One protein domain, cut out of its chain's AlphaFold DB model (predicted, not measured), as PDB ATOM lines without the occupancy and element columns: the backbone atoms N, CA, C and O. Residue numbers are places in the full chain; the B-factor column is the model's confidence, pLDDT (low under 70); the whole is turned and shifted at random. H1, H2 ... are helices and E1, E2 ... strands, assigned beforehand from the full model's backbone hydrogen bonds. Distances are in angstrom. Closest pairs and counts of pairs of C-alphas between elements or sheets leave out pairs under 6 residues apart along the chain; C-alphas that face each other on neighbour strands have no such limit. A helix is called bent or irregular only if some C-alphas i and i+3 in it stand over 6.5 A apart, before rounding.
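AT A GLANCE: This is residues 15 to 145 of the 164 residues of the protein "Uronate dehydrogenase" of Geodermatophilus sp. DSM 44513 (UniProt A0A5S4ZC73). A small sheet of two parallel strands, E1 and E2, makes the core of a flat body, with the long helix H1 over one face and H3 and the short H4 over the other. Beyond one end of the sheet sit H2 and H5, H5 reaching out to that far end of the body; from there the backbone folds back through the small helices H6 and H7 to a tail whose residues 140 to 145 stick out. The printed part has 131 residues with seven named helices and two strands, in the order H1 E1 H2 H3 E2 H4 H5 H6 H7, and is mostly helix. It is compact, with a radius of gyration of the C-alphas of 16.2 A and spans of 51 by 40 by 21 A.

HOW THE PARTS SIT: Start at the sheet, where E1, residues 37 to 42, and E2, residues 79 to 84, are parallel neighbours at 19 degrees; look for N 39 and O 80 at 2.8 A and N 82 and O 39 at 3.0 A, within hydrogen-bond range. H1, residues 15 to 33, has its C-alpha 26 at 5.9 A from that of Val 37, the closest pair with E1. With H3, residues 61 to 73, E1's closest C-alphas are Val 38 and Ala 71, 6.3 A apart. E1, H2, residues 54 to 57, H3 and E2 form a strand-helix-strand unit, two parallel strands with helices between, its crossover left-handed. For H4, residues 96 to 100, the closest C-alphas with E2 are Ala 98 and Val 82, 5.2 A apart. H3 and H4 are close but not clearly touching, Leu 67 and Ala 98 being the closest C-alphas at 7.6 A. H5, residues 109 to 120, touches H2 with residues 109 to 113 alone, the closest C-alphas being Ala 109 and Leu 55 at 5.0 A. H6, residues 128 to 131, and H7, residues 135 to 138, touch only at the corner, C-alphas 129 and 135 being closest at 3.8 A. H1 and H3 are apart. Every O i to N i+4 pair is within hydrogen-bond range in H1, H3 and H4, and 5 of 8 in H5; H2, H6 and H7 are too short for such a pair.

IN THESE COORDINATES: Find C-alpha 15 at (163.614, 208.979, 154.728); from there H1 runs 26.4 A to residue 33. E1 begins at C-alpha 37, (155.931, 227.233, 155.396), and covers 15.2 A; E2 covers 15.8 A. H3 measures 18.6 A. H5 measures 15.3 A and is irregular, with C-alphas 111 and 114 7.5 A apart. H7 ends at C-alpha 138, (157.806, 199.587, 159.310).

THE WHOLE: The farthest C-alphas, Tyr 33 and Glu 118, are 52.0 A apart. The printed part has no cut. The long links are E1 to H2 and E2 to H4. Mean pLDDT of the printed part is 96.1; residues 144 to 145 are under 70.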
ATOM      1  N   TYR A  15     164.381 208.058 155.557       92.38
ATOM      2  CA  TYR A  15     163.614 208.979 154.728       92.38
ATOM      3  C   TYR A  15     162.624 209.786 155.582       92.38
ATOM      4  O   TYR A  15     162.671 211.018 155.556       92.38
ATOM      5  N   GLY A  16     161.815 209.121 156.415       94.69
ATOM      6  CA  GLY A  16     160.915 209.786 157.361       94.69
ATOM      7  C   GLY A  16     161.650 210.723 158.325       94.69
ATOM      8  O   GLY A  16     161.213 211.854 158.536       94.69
ATOM      9  N   VAL A  17     162.817 210.314 158.840       95.94
ATOM     10  CA  VAL A  17     163.669 211.172 159.686       95.94
ATOM     11  C   VAL A  17     164.068 212.452 158.946       95.94
ATOM     12  O   VAL A  17     163.971 213.539 159.517       95.94
ATOM     13  N   THR A  18     164.462 212.365 157.670       96.50
ATOM     14  CA  THR A  18     164.814 213.564 156.887       96.50
ATOM     15  C   THR A  18     163.632 214.524 156.726       96.50
ATOM     16  O   THR A  18     163.817 215.743 156.765       96.50
ATOM     17  N   LYS A  19     162.405 213.998 156.589       97.56
ATOM     18  CA  LYS A  19     161.187 214.812 156.489       97.56
ATOM     19  C   LYS A  19     160.866 215.513 157.800       97.56
ATOM     20  O   LYS A  19     160.643 216.716 157.776       97.56
ATOM     21  N   VAL A  20     160.978 214.825 158.935       97.94
ATOM     22  CA  VAL A  20     160.823 215.444 160.264       97.94
ATOM     23  C   VAL A  20     161.881 216.526 160.509       97.94
ATOM     24  O   VAL A  20     161.563 217.607 160.998       97.94
ATOM     25  N   ALA A  21     163.136 216.283 160.120       98.38
ATOM     26  CA  ALA A  21     164.184 217.301 160.210       98.38
ATOM     27  C   ALA A  21     163.870 218.531 159.337       98.38
ATOM     28  O   ALA A  21     164.138 219.662 159.738       98.38
ATOM     29  N   THR A  22     163.263 218.319 158.166       98.19
ATOM     30  CA  THR A  22     162.840 219.404 157.270       98.19
ATOM     31  C   THR A  22     161.627 220.162 157.816       98.19
ATOM     32  O   THR A  22     161.587 221.380 157.682       98.19
ATOM     33  N   GLU A  23     160.680 219.498 158.488       98.38
ATOM     34  CA  GLU A  23     159.592 220.172 159.217       98.38
ATOM     35  C   GLU A  23     160.159 221.113 160.292       98.38
ATOM     36  O   GLU A  23     159.797 222.287 160.345       98.38
ATOM     37  N   ALA A  24     161.119 220.639 161.094       98.38
ATOM     38  CA  ALA A  24     161.779 221.463 162.110       98.38
ATOM     39  C   ALA A  24     162.564 222.639 161.500       98.38
ATOM     40  O   ALA A  24     162.558 223.746 162.041       98.38
ATOM     41  N   LEU A  25     163.221 222.419 160.357       98.62
ATOM     42  CA  LEU A  25     163.878 223.483 159.601       98.62
ATOM     43  C   LEU A  25     162.861 224.519 159.105       98.62
ATOM     44  O   LEU A  25     163.102 225.715 159.228       98.62
ATOM     45  N   GLY A  26     161.718 224.071 158.588       98.44
ATOM     46  CA  GLY A  26     160.618 224.935 158.172       98.44
ATOM     47  C   GLY A  26     160.112 225.820 159.309       98.44
ATOM     48  O   GLY A  26     160.042 227.036 159.147       98.44
ATOM     49  N   ALA A  27     159.863 225.225 160.479       98.38
ATOM     50  CA  ALA A  27     159.438 225.949 161.676       98.38
ATOM     51  C   ALA A  27     160.455 227.021 162.095       98.38
ATOM     52  O   ALA A  27     160.085 228.168 162.331       98.38
ATOM     53  N   LEU A  28     161.754 226.687 162.092       98.69
ATOM     54  CA  LEU A  28     162.816 227.663 162.356       98.69
ATOM     55  C   LEU A  28     162.731 228.856 161.397       98.69
ATOM     56  O   LEU A  28     162.901 229.996 161.824       98.69
ATOM     57  N   TYR A  29     162.520 228.604 160.104       98.62
ATOM     58  CA  TYR A  29     162.480 229.672 159.114       98.62
ATOM     59  C   TYR A  29     161.228 230.541 159.226       98.62
ATOM     60  O   TYR A  29     161.324 231.759 159.047       98.62
ATOM     61  N   ALA A  30     160.091 229.943 159.570       98.44
ATOM     62  CA  ALA A  30     158.876 230.683 159.865       98.44
ATOM     63  C   ALA A  30     159.063 231.598 161.082       98.44
ATOM     64  O   ALA A  30     158.900 232.812 160.970       98.44
ATOM     65  N   ASP A  31     159.529 231.053 162.207       98.12
ATOM     66  CA  ASP A  31     159.671 231.811 163.455       98.12
ATOM     67  C   ASP A  31     160.761 232.884 163.376       98.12
ATOM     68  O   ASP A  31     160.614 233.991 163.900       98.12
ATOM     69  N   ARG A  32     161.893 232.565 162.740       98.31
ATOM     70  CA  ARG A  32     163.067 233.446 162.727       98.31
ATOM     71  C   ARG A  32     163.039 234.477 161.610       98.31
ATOM     72  O   ARG A  32     163.589 235.566 161.789       98.31
ATOM     73  N   TYR A  33     162.485 234.119 160.456       98.06
ATOM     74  CA  TYR A  33     162.557 234.941 159.247       98.06
ATOM     75  C   TYR A  33     161.184 235.348 158.709       98.06
ATOM     76  O   TYR A  33     161.133 236.082 157.726       98.06
ATOM     77  N   GLY A  34     160.090 234.922 159.347       97.19
ATOM     78  CA  GLY A  34     158.733 235.282 158.941       97.19
ATOM     79  C   GLY A  34     158.313 234.660 157.611       97.19
ATOM     80  O   GLY A  34     157.518 235.264 156.897       97.19
ATOM     81  N   LEU A  35     158.879 233.503 157.241       98.00
ATOM     82  CA  LEU A  35     158.435 232.769 156.057       98.00
ATOM     83  C   LEU A  35     157.145 231.999 156.338       98.00
ATOM     84  O   LEU A  35     157.002 231.369 157.383       98.00
ATOM     85  N   ASP A  36     156.258 231.964 155.354       98.38
ATOM     86  CA  ASP A  36     155.161 231.005 155.330       98.38
ATOM     87  C   ASP A  36     155.685 229.642 154.853       98.38
ATOM     88  O   ASP A  36     156.293 229.528 153.784       98.38
ATOM     89  N   VAL A  37     155.480 228.601 155.661       98.50
ATOM     90  CA  VAL A  37     155.931 227.233 155.396       98.50
ATOM     91  C   VAL A  37     154.819 226.245 155.729       98.50
ATOM     92  O   VAL A  37     154.470 226.040 156.891       98.50
ATOM     93  N   VAL A  38     154.310 225.568 154.702       98.62
ATOM     94  CA  VAL A  38     153.321 224.496 154.850       98.62
ATOM     95  C   VAL A  38     153.971 223.153 154.525       98.62
ATOM     96  O   VAL A  38     154.388 222.903 153.395       98.62
ATOM     97  N   CYS A  39     154.055 222.270 155.514       98.50
ATOM     98  CA  CYS A  39     154.553 220.910 155.357       98.50
ATOM     99  C   CYS A  39     153.397 219.946 155.068       98.50
ATOM    100  O   CYS A  39     152.537 219.710 155.917       98.50
ATOM    101  N   LEU A  40     153.405 219.360 153.871       98.44
ATOM    102  CA  LEU A  40     152.403 218.392 153.427       98.44
ATOM    103  C   LEU A  40     152.877 216.969 153.754       98.44
ATOM    104  O   LEU A  40     153.782 216.442 153.101       98.44
ATOM    105  N   ARG A  41     152.270 216.329 154.755       97.88
ATOM    106  CA  ARG A  41     152.496 214.910 155.064       97.88
ATOM    107  C   ARG A  41     151.667 214.049 154.115       97.88
ATOM    108  O   ARG A  41     150.546 213.656 154.427       97.88
ATOM    109  N   ILE A  42     152.219 213.825 152.927       97.81
ATOM    110  CA  ILE A  42     151.593 213.059 151.845       97.81
ATOM    111  C   ILE A  42     151.413 211.596 152.275       97.81
ATOM    112  O   ILE A  42     152.361 210.981 152.762       97.81
ATOM    113  N   GLY A  43     150.212 211.050 152.066       97.25
ATOM    114  CA  GLY A  43     149.942 209.618 152.170       97.25
ATOM    115  C   GLY A  43     150.499 208.845 150.967       97.25
ATOM    116  O   GLY A  43     151.709 208.751 150.770       97.25
ATOM    117  N   SER A  44     149.618 208.285 150.142       98.00
ATOM    118  CA  SER A  44     149.953 207.497 148.952       98.00
ATOM    119  C   SER A  44     149.542 208.247 147.686       98.00
ATOM    120  O   SER A  44     148.410 208.138 147.224       98.00
ATOM    121  N   ALA A  45     150.476 209.026 147.138       97.88
ATOM    122  CA  ALA A  45     150.294 209.810 145.919       97.88
ATOM    123  C   ALA A  45     150.519 208.954 144.659       97.88
ATOM    124  O   ALA A  45     151.597 208.962 144.065       97.88
ATOM    125  N   THR A  46     149.502 208.195 144.262       97.88
ATOM    126  CA  THR A  46     149.522 207.293 143.097       97.88
ATOM    127  C   THR A  46     148.342 207.585 142.167       97.88
ATOM    128  O   THR A  46     147.361 208.181 142.614       97.88
ATOM    129  N   PRO A  47     148.393 207.178 140.879       98.31
ATOM    130  CA  PRO A  47     147.258 207.344 139.968       98.31
ATOM    131  C   PRO A  47     145.959 206.729 140.500       98.31
ATOM    132  O   PRO A  47     144.915 207.360 140.413       98.31
ATOM    133  N   GLU A  48     146.053 205.537 141.090       98.25
ATOM    134  CA  GLU A  48     144.963 204.782 141.715       98.25
ATOM    135  C   GLU A  48     145.534 204.001 142.915       98.25
ATOM    136  O   GLU A  48     146.752 203.752 142.946       98.25
ATOM    137  N   PRO A  49     144.715 203.626 143.914       98.06
ATOM    138  CA  PRO A  49     145.166 202.776 145.001       98.06
ATOM    139  C   PRO A  49     145.410 201.344 144.501       98.06
ATOM    140  O   PRO A  49     144.574 200.758 143.820       98.06
ATOM    141  N   THR A  50     146.551 200.763 144.862       96.75
ATOM    142  CA  THR A  50     146.964 199.418 144.417       96.75
ATOM    143  C   THR A  50     147.041 198.395 145.542       96.75
ATOM    144  O   THR A  50     147.385 197.251 145.286       96.75
ATOM    145  N   THR A  51     146.807 198.811 146.786       96.25
ATOM    146  CA  THR A  51     146.794 197.925 147.955       96.25
ATOM    147  C   THR A  51     145.696 198.357 148.913       96.25
ATOM    148  O   THR A  51     145.297 199.525 148.951       96.25
ATOM    149  N   THR A  52     145.224 197.439 149.745       96.69
ATOM    150  CA  THR A  52     144.146 197.703 150.711       96.69
ATOM    151  C   THR A  52     144.532 198.727 151.787       96.69
ATOM    152  O   THR A  52     143.674 199.480 152.249       96.69
ATOM    153  N   ARG A  53     145.826 198.876 152.115       96.31
ATOM    154  CA  ARG A  53     146.340 199.997 152.931       96.31
ATOM    155  C   ARG A  53     146.020 201.358 152.301       96.31
ATOM    156  O   ARG A  53     145.638 202.295 153.007       96.31
ATOM    157  N   GLN A  54     146.143 201.469 150.977       97.62
ATOM    158  CA  GLN A  54     145.926 202.727 150.259       97.62
ATOM    159  C   GLN A  54     144.463 203.180 150.295       97.62
ATOM    160  O   GLN A  54     144.215 204.373 150.164       97.62
ATOM    161  N   LEU A  55     143.508 202.304 150.630       97.75
ATOM    162  CA  LEU A  55     142.125 202.716 150.906       97.75
ATOM    163  C   LEU A  55     142.016 203.749 152.038       97.75
ATOM    164  O   LEU A  55     141.050 204.501 152.096       97.75
ATOM    165  N   SER A  56     143.000 203.799 152.940       97.56
ATOM    166  CA  SER A  56     143.060 204.796 154.017       97.56
ATOM    167  C   SER A  56     143.970 205.979 153.671       97.56
ATOM    168  O   SER A  56     143.737 207.096 154.137       97.56
ATOM    169  N   THR A  57     145.017 205.751 152.870       98.12
ATOM    170  CA  THR A  57     146.126 206.700 152.688       98.12
ATOM    171  C   THR A  57     146.196 207.352 151.311       98.12
ATOM    172  O   THR A  57     147.052 208.209 151.117       98.12
ATOM    173  N   TRP A  58     145.361 206.969 150.346       98.69
ATOM    174  CA  TRP A  58     145.454 207.461 148.972       98.69
ATOM    175  C   TRP A  58     145.261 208.978 148.863       98.69
ATOM    176  O   TRP A  58     144.467 209.581 149.587       98.69
ATOM    177  N   LEU A  59     146.019 209.580 147.951       98.81
ATOM    178  CA  LEU A  59     145.919 210.972 147.543       98.81
ATOM    179  C   LEU A  59     145.908 211.010 146.011       98.81
ATOM    180  O   LEU A  59     146.952 210.834 145.369       98.81
ATOM    181  N   SER A  60     144.730 211.229 145.434       98.81
ATOM    182  CA  SER A  60     144.541 211.232 143.985       98.81
ATOM    183  C   SER A  60     145.371 212.326 143.298       98.81
ATOM    184  O   SER A  60     145.714 213.334 143.922       98.81
ATOM    185  N   PRO A  61     145.693 212.201 141.998       98.62
ATOM    186  CA  PRO A  61     146.397 213.257 141.271       98.62
ATOM    187  C   PRO A  61     145.673 214.613 141.283       98.62
ATOM    188  O   PRO A  61     146.330 215.653 141.329       98.62
ATOM    189  N   GLY A  62     144.336 214.617 141.253       98.62
ATOM    190  CA  GLY A  62     143.540 215.844 141.336       98.62
ATOM    191  C   GLY A  62     143.670 216.510 142.704       98.62
ATOM    192  O   GLY A  62     143.964 217.703 142.797       98.62
ATOM    193  N   ASP A  63     143.557 215.713 143.763       98.81
ATOM    194  CA  ASP A  63     143.663 216.180 145.142       98.81
ATOM    195  C   ASP A  63     145.095 216.596 145.519       98.81
ATOM    196  O   ASP A  63     145.276 217.535 146.291       98.81
ATOM    197  N   GLN A  64     146.132 216.002 144.911       98.69
ATOM    198  CA  GLN A  64     147.516 216.496 145.021       98.69
ATOM    199  C   GLN A  64     147.626 217.955 144.568       98.69
ATOM    200  O   GLN A  64     148.215 218.784 145.264       98.69
ATOM    201  N   VAL A  65     147.051 218.273 143.404       98.56
ATOM    202  CA  VAL A  65     147.051 219.638 142.866       98.56
ATOM    203  C   VAL A  65     146.234 220.560 143.764       98.56
ATOM    204  O   VAL A  65     146.708 221.644 144.097       98.56
ATOM    205  N   GLY A  66     145.050 220.121 144.198       98.75
ATOM    206  CA  GLY A  66     144.194 220.892 145.101       98.75
ATOM    207  C   GLY A  66     144.874 221.222 146.432       98.75
ATOM    208  O   GLY A  66     144.796 222.357 146.899       98.75
ATOM    209  N   LEU A  67     145.597 220.267 147.021       98.81
ATOM    210  CA  LEU A  67     146.317 220.460 148.280       98.81
ATOM    211  C   LEU A  67     147.448 221.482 148.140       98.81
ATOM    212  O   LEU A  67     147.608 222.357 148.992       98.81
ATOM    213  N   VAL A  68     148.228 221.388 147.061       98.69
ATOM    214  CA  VAL A  68     149.310 222.343 146.786       98.69
ATOM    215  C   VAL A  68     148.747 223.733 146.473       98.69
ATOM    216  O   VAL A  68     149.270 224.717 146.991       98.69
ATOM    217  N   ASP A  69     147.672 223.836 145.685       98.69
ATOM    218  CA  ASP A  69     147.012 225.118 145.393       98.69
ATOM    219  C   ASP A  69     146.479 225.778 146.674       98.69
ATOM    220  O   ASP A  69     146.742 226.959 146.902       98.69
ATOM    221  N   ALA A  70     145.831 225.014 147.560       98.56
ATOM    222  CA  ALA A  70     145.383 225.503 148.864       98.56
ATOM    223  C   ALA A  70     146.554 226.019 149.718       98.56
ATOM    224  O   ALA A  70     146.495 227.125 150.257       98.56
ATOM    225  N   ALA A  71     147.658 225.267 149.786       98.38
ATOM    226  CA  ALA A  71     148.840 225.675 150.543       98.38
ATOM    227  C   ALA A  71     149.481 226.965 150.000       98.38
ATOM    228  O   ALA A  71     149.926 227.801 150.781       98.38
ATOM    229  N   LEU A  72     149.504 227.147 148.674       98.06
ATOM    230  CA  LEU A  72     150.067 228.334 148.021       98.06
ATOM    231  C   LEU A  72     149.160 229.569 148.109       98.06
ATOM    232  O   LEU A  72     149.659 230.692 148.053       98.06
ATOM    233  N   ARG A  73     147.838 229.386 148.200       97.88
ATOM    234  CA  ARG A  73     146.861 230.487 148.265       97.88
ATOM    235  C   ARG A  73     146.494 230.910 149.681       97.88
ATOM    236  O   ARG A  73     145.840 231.945 149.838       97.88
ATOM    237  N   ALA A  74     146.883 230.139 150.695       97.69
ATOM    238  CA  ALA A  74     146.689 230.511 152.088       97.69
ATOM    239  C   ALA A  74     147.337 231.894 152.352       97.69
ATOM    240  O   ALA A  74     148.531 232.049 152.108       97.69
ATOM    241  N   PRO A  75     146.592 232.915 152.827       94.25
ATOM    242  CA  PRO A  75     147.099 234.294 152.843       94.25
ATOM    243  C   PRO A  75     148.301 234.567 153.759       94.25
ATOM    244  O   PRO A  75     149.069 235.481 153.477       94.25
ATOM    245  N   ALA A  76     148.407 233.849 154.879       93.19
ATOM    246  CA  ALA A  76     149.493 233.967 155.856       93.19
ATOM    247  C   ALA A  76     149.484 232.738 156.792       93.19
ATOM    248  O   ALA A  76     149.088 232.855 157.956       93.19
ATOM    249  N   PRO A  77     149.783 231.528 156.284       94.50
ATOM    250  CA  PRO A  77     149.669 230.299 157.067       94.50
ATOM    251  C   PRO A  77     150.715 230.170 158.185       94.50
ATOM    252  O   PRO A  77     150.557 229.302 159.042       94.50
ATOM    253  N   GLY A  78     151.768 230.995 158.207       97.06
ATOM    254  CA  GLY A  78     152.889 230.829 159.125       97.06
ATOM    255  C   GLY A  78     153.532 229.455 158.937       97.06
ATOM    256  O   GLY A  78     153.736 229.015 157.807       97.06
ATOM    257  N   PHE A  79     153.816 228.755 160.036       98.25
ATOM    258  CA  PHE A  79     154.189 227.341 159.987       98.25
ATOM    259  C   PHE A  79     152.965 226.445 160.189       98.25
ATOM    260  O   PHE A  79     152.313 226.503 161.234       98.25
ATOM    261  N   ALA A  80     152.700 225.564 159.228       97.75
ATOM    262  CA  ALA A  80     151.638 224.572 159.321       97.75
ATOM    263  C   ALA A  80     152.126 223.193 158.875       97.75
ATOM    264  O   ALA A  80     152.894 223.064 157.923       97.75
ATOM    265  N   VAL A  81     151.629 222.150 159.533       98.31
ATOM    266  CA  VAL A  81     151.775 220.758 159.097       98.31
ATOM    267  C   VAL A  81     150.378 220.222 158.846       98.31
ATOM    268  O   VAL A  81     149.504 220.406 159.693       98.31
ATOM    269  N   VAL A  82     150.167 219.588 157.695       98.44
ATOM    270  CA  VAL A  82     148.859 219.042 157.314       98.44
ATOM    271  C   VAL A  82     148.991 217.649 156.707       98.44
ATOM    272  O   VAL A  82     149.948 217.371 155.978       98.44
ATOM    273  N   TRP A  83     148.023 216.776 156.969       98.19
ATOM    274  CA  TRP A  83     147.888 215.500 156.267       98.19
ATOM    275  C   TRP A  83     147.404 215.695 154.828       98.19
ATOM    276  O   TRP A  83     146.422 216.392 154.571       98.19
ATOM    277  N   GLY A  84     148.091 215.049 153.886       98.25
ATOM    278  CA  GLY A  84     147.756 215.059 152.466       98.25
ATOM    279  C   GLY A  84     147.187 213.722 152.018       98.25
ATOM    280  O   GLY A  84     147.941 212.864 151.554       98.25
ATOM    281  N   ILE A  85     145.869 213.566 152.146       98.75
ATOM    282  CA  ILE A  85     145.085 212.472 151.555       98.75
ATOM    283  C   ILE A  85     143.817 213.006 150.890       98.75
ATOM    284  O   ILE A  85     143.386 214.130 151.167       98.75
ATOM    285  N   SER A  86     143.234 212.186 150.021       98.88
ATOM    286  CA  SER A  86     141.888 212.374 149.482       98.88
ATOM    287  C   SER A  86     140.825 212.200 150.580       98.88
ATOM    288  O   SER A  86     141.147 211.927 151.742       98.88
ATOM    289  N   ALA A  87     139.544 212.369 150.249       98.56
ATOM    290  CA  ALA A  87     138.417 212.274 151.181       98.56
ATOM    291  C   ALA A  87     138.077 210.816 151.548       98.56
ATOM    292  O   ALA A  87     136.912 210.434 151.600       98.56
ATOM    293  N   ASN A  88     139.104 210.002 151.800       98.62
ATOM    294  CA  ASN A  88     138.986 208.558 151.931       98.62
ATOM    295  C   ASN A  88     138.034 208.177 153.068       98.62
ATOM    296  O   ASN A  88     138.270 208.535 154.226       98.62
ATOM    297  N   THR A  89     137.021 207.365 152.767       98.31
ATOM    298  CA  THR A  89     136.070 206.861 153.770       98.31
ATOM    299  C   THR A  89     136.785 206.141 154.923       98.31
ATOM    300  O   THR A  89     136.381 206.250 156.083       98.31
ATOM    301  N   ARG A  90     137.900 205.454 154.635       96.50
ATOM    302  CA  ARG A  90     138.699 204.703 155.622       96.50
ATOM    303  C   ARG A  90     139.848 205.510 156.243       96.50
ATOM    304  O   ARG A  90     140.742 204.932 156.852       96.50
ATOM    305  N   ALA A  91     139.851 206.837 156.098       97.19
ATOM    306  CA  ALA A  91     140.942 207.695 156.557       97.19
ATOM    307  C   ALA A  91     141.291 207.518 158.046       97.19
ATOM    308  O   ALA A  91     140.434 207.497 158.933       97.19
ATOM    309  N   TRP A  92     142.593 207.496 158.337       94.19
ATOM    310  CA  TRP A  92     143.108 207.541 159.711       94.19
ATOM    311  C   TRP A  92     143.253 208.969 160.234       94.19
ATOM    312  O   TRP A  92     143.197 209.195 161.447       94.19
ATOM    313  N   TRP A  93     143.433 209.925 159.326       96.88
ATOM    314  CA  TRP A  93     143.881 211.282 159.611       96.88
ATOM    315  C   TRP A  93     142.759 212.313 159.542       96.88
ATOM    316  O   TRP A  93     141.878 212.241 158.691       96.88
ATOM    317  N   ASP A  94     142.794 213.271 160.466       97.38
ATOM    318  CA  ASP A  94     141.857 214.392 160.524       97.38
ATOM    319  C   ASP A  94     142.331 215.489 159.558       97.38
ATOM    320  O   ASP A  94     143.440 215.999 159.693       97.38
ATOM    321  N   LEU A  95     141.495 215.860 158.583       98.38
ATOM    322  CA  LEU A  95     141.832 216.861 157.562       98.38
ATOM    323  C   LEU A  95     141.497 218.305 157.962       98.38
ATOM    324  O   LEU A  95     141.570 219.198 157.122       98.38
ATOM    325  N   THR A  96     141.122 218.572 159.217       98.06
ATOM    326  CA  THR A  96     140.730 219.918 159.673       98.06
ATOM    327  C   THR A  96     141.815 220.961 159.392       98.06
ATOM    328  O   THR A  96     141.496 222.053 158.926       98.06
ATOM    329  N   ALA A  97     143.090 220.634 159.625       98.00
ATOM    330  CA  ALA A  97     144.200 221.557 159.387       98.00
ATOM    331  C   ALA A  97     144.380 221.867 157.891       98.00
ATOM    332  O   ALA A  97     144.509 223.030 157.515       98.00
ATOM    333  N   ALA A  98     144.295 220.853 157.024       98.31
ATOM    334  CA  ALA A  98     144.331 221.047 155.574       98.31
ATOM    335  C   ALA A  98     143.131 221.884 155.089       98.31
ATOM    336  O   ALA A  98     143.293 222.837 154.329       98.31
ATOM    337  N   ARG A  99     141.926 221.592 155.594       98.31
ATOM    338  CA  ARG A  99     140.694 222.331 155.268       98.31
ATOM    339  C   ARG A  99     140.754 223.794 155.697       98.31
ATOM    340  O   ARG A  99     140.209 224.648 155.003       98.31
ATOM    341  N   ALA A 100     141.459 224.109 156.782       97.88
ATOM    342  CA  ALA A 100     141.696 225.491 157.199       97.88
ATOM    343  C   ALA A 100     142.556 226.289 156.196       97.88
ATOM    344  O   ALA A 100     142.431 227.511 156.140       97.88
ATOM    345  N   LEU A 101     143.370 225.617 155.370       98.12
ATOM    346  CA  LEU A 101     144.101 226.230 154.250       98.12
ATOM    347  C   LEU A 101     143.233 226.403 152.991       98.12
ATOM    348  O   LEU A 101     143.692 226.970 152.005       98.12
ATOM    349  N   GLY A 102     141.987 225.920 153.003       98.19
ATOM    350  CA  GLY A 102     141.096 225.910 151.840       98.19
ATOM    351  C   GLY A 102     141.174 224.635 150.996       98.19
ATOM    352  O   GLY A 102     140.622 224.612 149.900       98.19
ATOM    353  N   TYR A 103     141.834 223.579 151.482       98.69
ATOM    354  CA  TYR A 103     141.837 222.285 150.802       98.69
ATOM    355  C   TYR A 103     140.491 221.573 150.970       98.69
ATOM    356  O   TYR A 103     140.052 221.322 152.094       98.69
ATOM    357  N   ASP A 104     139.860 221.209 149.858       98.50
ATOM    358  CA  ASP A 104     138.656 220.383 149.834       98.50
ATOM    359  C   ASP A 104     138.871 219.190 148.890       98.50
ATOM    360  O   ASP A 104     138.739 219.359 147.675       98.50
ATOM    361  N   PRO A 105     139.268 218.010 149.405       98.44
ATOM    362  CA  PRO A 105     139.484 216.831 148.572       98.44
ATOM    363  C   PRO A 105     138.179 216.354 147.940       98.44
ATOM    364  O   PRO A 105     137.141 216.350 148.604       98.44
ATOM    365  N   GLN A 106     138.245 215.929 146.681       98.50
ATOM    366  CA  GLN A 106     137.075 215.536 145.892       98.50
ATOM    367  C   GLN A 106     136.970 214.024 145.672       98.50
ATOM    368  O   GLN A 106     135.867 213.530 145.433       98.50
ATOM    369  N   ASP A 107     138.084 213.295 145.762       98.75
ATOM    370  CA  ASP A 107     138.111 211.861 145.480       98.75
ATOM    371  C   ASP A 107     138.033 211.019 146.764       98.75
ATOM    372  O   ASP A 107     138.357 211.480 147.859       98.75
ATOM    373  N   ASP A 108     137.611 209.760 146.630       98.81
ATOM    374  CA  ASP A 108     137.553 208.778 147.718       98.81
ATOM    375  C   ASP A 108     138.053 207.418 147.211       98.81
ATOM    376  O   ASP A 108     137.546 206.886 146.219       98.81
ATOM    377  N   ALA A 109     139.038 206.838 147.901       98.56
ATOM    378  CA  ALA A 109     139.577 205.518 147.583       98.56
ATOM    379  C   ALA A 109     138.545 204.380 147.701       98.56
ATOM    380  O   ALA A 109     138.769 203.303 147.146       98.56
ATOM    381  N   GLU A 110     137.420 204.586 148.394       98.44
ATOM    382  CA  GLU A 110     136.395 203.556 148.605       98.44
ATOM    383  C   GLU A 110     135.832 202.995 147.288       98.44
ATOM    384  O   GLU A 110     135.425 201.835 147.237       98.44
ATOM    385  N   VAL A 111     135.896 203.755 146.185       98.50
ATOM    386  CA  VAL A 111     135.483 203.275 144.852       98.50
ATOM    387  C   VAL A 111     136.311 202.079 144.355       98.50
ATOM    388  O   VAL A 111     135.834 201.313 143.519       98.50
ATOM    389  N   PHE A 112     137.521 201.882 144.892       98.50
ATOM    390  CA  PHE A 112     138.422 200.775 144.559       98.50
ATOM    391  C   PHE A 112     138.351 199.612 145.561       98.50
ATOM    392  O   PHE A 112     138.948 198.559 145.329       98.50
ATOM    393  N   ALA A 113     137.624 199.770 146.672       98.19
ATOM    394  CA  ALA A 113     137.671 198.835 147.794       98.19
ATOM    395  C   ALA A 113     137.246 197.415 147.416       98.19
ATOM    396  O   ALA A 113     137.928 196.465 147.787       98.19
ATOM    397  N   ALA A 114     136.165 197.258 146.647       98.12
ATOM    398  CA  ALA A 114     135.661 195.936 146.273       98.12
ATOM    399  C   ALA A 114     136.700 195.117 145.486       98.12
ATOM    400  O   ALA A 114     136.938 193.959 145.814       98.12
ATOM    401  N   ALA A 115     137.349 195.734 144.495       97.94
ATOM    402  CA  ALA A 115     138.352 195.064 143.671       97.94
ATOM    403  C   ALA A 115     139.620 194.722 144.468       97.94
ATOM    404  O   ALA A 115     140.159 193.628 144.329       97.94
ATOM    405  N   LEU A 116     140.079 195.636 145.331       97.94
ATOM    406  CA  LEU A 116     141.266 195.409 146.161       97.94
ATOM    407  C   LEU A 116     141.022 194.339 147.231       97.94
ATOM    408  O   LEU A 116     141.881 193.494 147.444       97.94
ATOM    409  N   VAL A 117     139.848 194.323 147.865       97.75
ATOM    410  CA  VAL A 117     139.495 193.291 148.851       97.75
ATOM    411  C   VAL A 117     139.305 191.924 148.190       97.75
ATOM    412  O   VAL A 117     139.669 190.911 148.782       97.75
ATOM    413  N   GLU A 118     138.775 191.863 146.965       97.50
ATOM    414  CA  GLU A 118     138.707 190.609 146.203       97.50
ATOM    415  C   GLU A 118     140.107 190.057 145.887       97.50
ATOM    416  O   GLU A 118     140.323 188.848 145.978       97.50
ATOM    417  N   ALA A 119     141.056 190.933 145.542       96.31
ATOM    418  CA  ALA A 119     142.416 190.548 145.179       96.31
ATOM    419  C   ALA A 119     143.300 190.200 146.392       96.31
ATOM    420  O   ALA A 119     143.961 189.160 146.390       96.31
ATOM    421  N   ASP A 120     143.294 191.049 147.421       94.31
ATOM    422  CA  ASP A 120     144.264 191.020 148.524       94.31
ATOM    423  C   ASP A 120     143.652 190.552 149.859       94.31
ATOM    424  O   ASP A 120     144.376 190.272 150.815       94.31
ATOM    425  N   GLY A 121     142.321 190.451 149.939       95.00
ATOM    426  CA  GLY A 121     141.584 190.226 151.183       95.00
ATOM    427  C   GLY A 121     141.301 191.516 151.962       95.00
ATOM    428  O   GLY A 121     141.708 192.612 151.586       95.00
ATOM    429  N   GLU A 122     140.565 191.405 153.069       94.12
ATOM    430  CA  GLU A 122     140.347 192.551 153.964       94.12
ATOM    431  C   GLU A 122     141.650 192.943 154.687       94.12
ATOM    432  O   GLU A 122     142.431 192.051 155.038       94.12
ATOM    433  N   PRO A 123     141.886 194.242 154.976       92.06
ATOM    434  CA  PRO A 123     143.011 194.664 155.804       92.06
ATOM    435  C   PRO A 123     143.013 193.927 157.149       92.06
ATOM    436  O   PRO A 123     142.074 194.065 157.933       92.06
ATOM    437  N   ASP A 124     144.078 193.178 157.432       93.19
ATOM    438  CA  ASP A 124     144.272 192.488 158.710       93.19
ATOM    439  C   ASP A 124     144.925 193.424 159.743       93.19
ATOM    440  O   ASP A 124     146.113 193.720 159.614       93.19
ATOM    441  N   PRO A 125     144.224 193.853 160.812       90.06
ATOM    442  CA  PRO A 125     144.795 194.723 161.841       90.06
ATOM    443  C   PRO A 125     145.919 194.079 162.670       90.06
ATOM    444  O   PRO A 125     146.552 194.777 163.462       90.06
ATOM    445  N   ALA A 126     146.148 192.768 162.555       93.56
ATOM    446  CA  ALA A 126     147.301 192.101 163.155       93.56
ATOM    447  C   ALA A 126     148.576 192.249 162.306       93.56
ATOM    448  O   ALA A 126     149.682 192.139 162.845       93.56
ATOM    449  N   ASP A 127     148.440 192.533 161.008       93.25
ATOM    450  CA  ASP A 127     149.560 192.791 160.110       93.25
ATOM    451  C   ASP A 127     150.112 194.212 160.347       93.25
ATOM    452  O   ASP A 127     149.368 195.193 160.234       93.25
ATOM    453  N   PRO A 128     151.417 194.376 160.646       91.31
ATOM    454  CA  PRO A 128     152.059 195.685 160.737       91.31
ATOM    455  C   PRO A 128     151.799 196.615 159.545       91.31
ATOM    456  O   PRO A 128     151.728 197.827 159.756       91.31
ATOM    457  N   VAL A 129     151.628 196.076 158.332       92.88
ATOM    458  CA  VAL A 129     151.321 196.854 157.122       92.88
ATOM    459  C   VAL A 129     149.979 197.583 157.252       92.88
ATOM    460  O   VAL A 129     149.857 198.729 156.823       92.88
ATOM    461  N   HIS A 130     148.985 196.975 157.898       93.94
ATOM    462  CA  HIS A 130     147.663 197.582 158.097       93.94
ATOM    463  C   HIS A 130     147.499 198.236 159.474       93.94
ATOM    464  O   HIS A 130     146.654 199.111 159.646       93.94
ATOM    465  N   ALA A 131     148.306 197.841 160.462       93.25
ATOM    466  CA  ALA A 131     148.217 198.343 161.832       93.25
ATOM    467  C   ALA A 131     149.024 199.627 162.078       93.25
ATOM    468  O   ALA A 131     148.869 200.273 163.120       93.25
ATOM    469  N   ARG A 132     149.947 199.979 161.176       92.94
ATOM    470  CA  ARG A 132     150.876 201.099 161.358       92.94
ATOM    471  C   ARG A 132     150.800 202.069 160.196       92.94
ATOM    472  O   ARG A 132     150.772 201.679 159.035       92.94
ATOM    473  N   VAL A 133     150.900 203.353 160.536       90.62
ATOM    474  CA  VAL A 133     150.873 204.458 159.572       90.62
ATOM    475  C   VAL A 133     151.862 204.257 158.421       90.62
ATOM    476  O   VAL A 133     151.486 204.433 157.267       90.62
ATOM    477  N   GLY A 134     153.090 203.842 158.731       92.06
ATOM    478  CA  GLY A 134     154.154 203.620 157.749       92.06
ATOM    479  C   GLY A 134     153.985 202.388 156.859       92.06
ATOM    480  O   GLY A 134     154.719 202.247 155.891       92.06
ATOM    481  N   GLY A 135     153.039 201.493 157.153       94.00
ATOM    482  CA  GLY A 135     152.836 200.277 156.368       94.00
ATOM    483  C   GLY A 135     154.083 199.398 156.263       94.00
ATOM    484  O   GLY A 135     154.761 199.125 157.262       94.00
ATOM    485  N   GLU A 136     154.392 198.991 155.034       92.69
ATOM    486  CA  GLU A 136     155.548 198.179 154.657       92.69
ATOM    487  C   GLU A 136     156.883 198.778 155.125       92.69
ATOM    488  O   GLU A 136     157.777 198.037 155.529       92.69
ATOM    489  N   PHE A 137     156.985 200.108 155.208       92.50
ATOM    490  CA  PHE A 137     158.187 200.810 155.668       92.50
ATOM    491  C   PHE A 137     158.506 200.572 157.149       92.50
ATOM    492  O   PHE A 137     159.586 200.916 157.609       92.50
ATOM    493  N   THR A 138     157.583 199.973 157.907       92.69
ATOM    494  CA  THR A 138     157.806 199.587 159.310       92.69
ATOM    495  C   THR A 138     158.298 198.147 159.480       92.69
ATOM    496  O   THR A 138     158.440 197.676 160.615       92.69
ATOM    497  N   THR A 139     158.480 197.422 158.375       90.81
ATOM    498  CA  THR A 139     158.935 196.030 158.370       90.81
ATOM    499  C   THR A 139     160.460 195.946 158.300       90.81
ATOM    500  O   THR A 139     161.137 196.915 157.961       90.81
ATOM    501  N   ALA A 140     161.005 194.770 158.623       85.25
ATOM    502  CA  ALA A 140     162.449 194.550 158.687       85.25
ATOM    503  C   ALA A 140     163.172 194.840 157.359       85.25
ATOM    504  O   ALA A 140     164.321 195.260 157.382       85.25
ATOM    505  N   GLU A 141     162.508 194.674 156.212       83.00
ATOM    506  CA  GLU A 141     163.100 194.920 154.889       83.00
ATOM    507  C   GLU A 141     163.599 196.364 154.707       83.00
ATOM    508  O   GLU A 141     164.588 196.596 154.014       83.00
ATOM    509  N   PHE A 142     162.956 197.329 155.368       80.81
ATOM    510  CA  PHE A 142     163.304 198.751 155.293       80.81
ATOM    511  C   PHE A 142     164.158 199.228 156.474       80.81
ATOM    512  O   PHE A 142     164.412 200.427 156.616       80.81
ATOM    513  N   ASP A 143     164.617 198.300 157.314       77.12
ATOM    514  CA  ASP A 143     165.490 198.607 158.438       77.12
ATOM    515  C   ASP A 143     166.898 198.983 157.941       77.12
ATOM    516  O   ASP A 143     167.495 198.333 157.082       77.12
ATOM    517  N   ALA A 144     167.451 200.037 158.535       68.31
ATOM    518  CA  ALA A 144     168.822 200.486 158.349       68.31
ATOM    519  C   ALA A 144     169.868 199.390 158.606       68.31
ATOM    520  O   ALA A 144     170.957 199.427 158.035       68.31
ATOM    521  N   GLU A 145     169.555 198.417 159.459       64.19
ATOM    522  CA  GLU A 145     170.429 197.279 159.747       64.19
ATOM    523  C   GLU A 145     170.530 196.283 158.573       64.19
ATOM    524  O   GLU A 145     171.459 195.476 158.542       64.19
TER     525      GLU A 145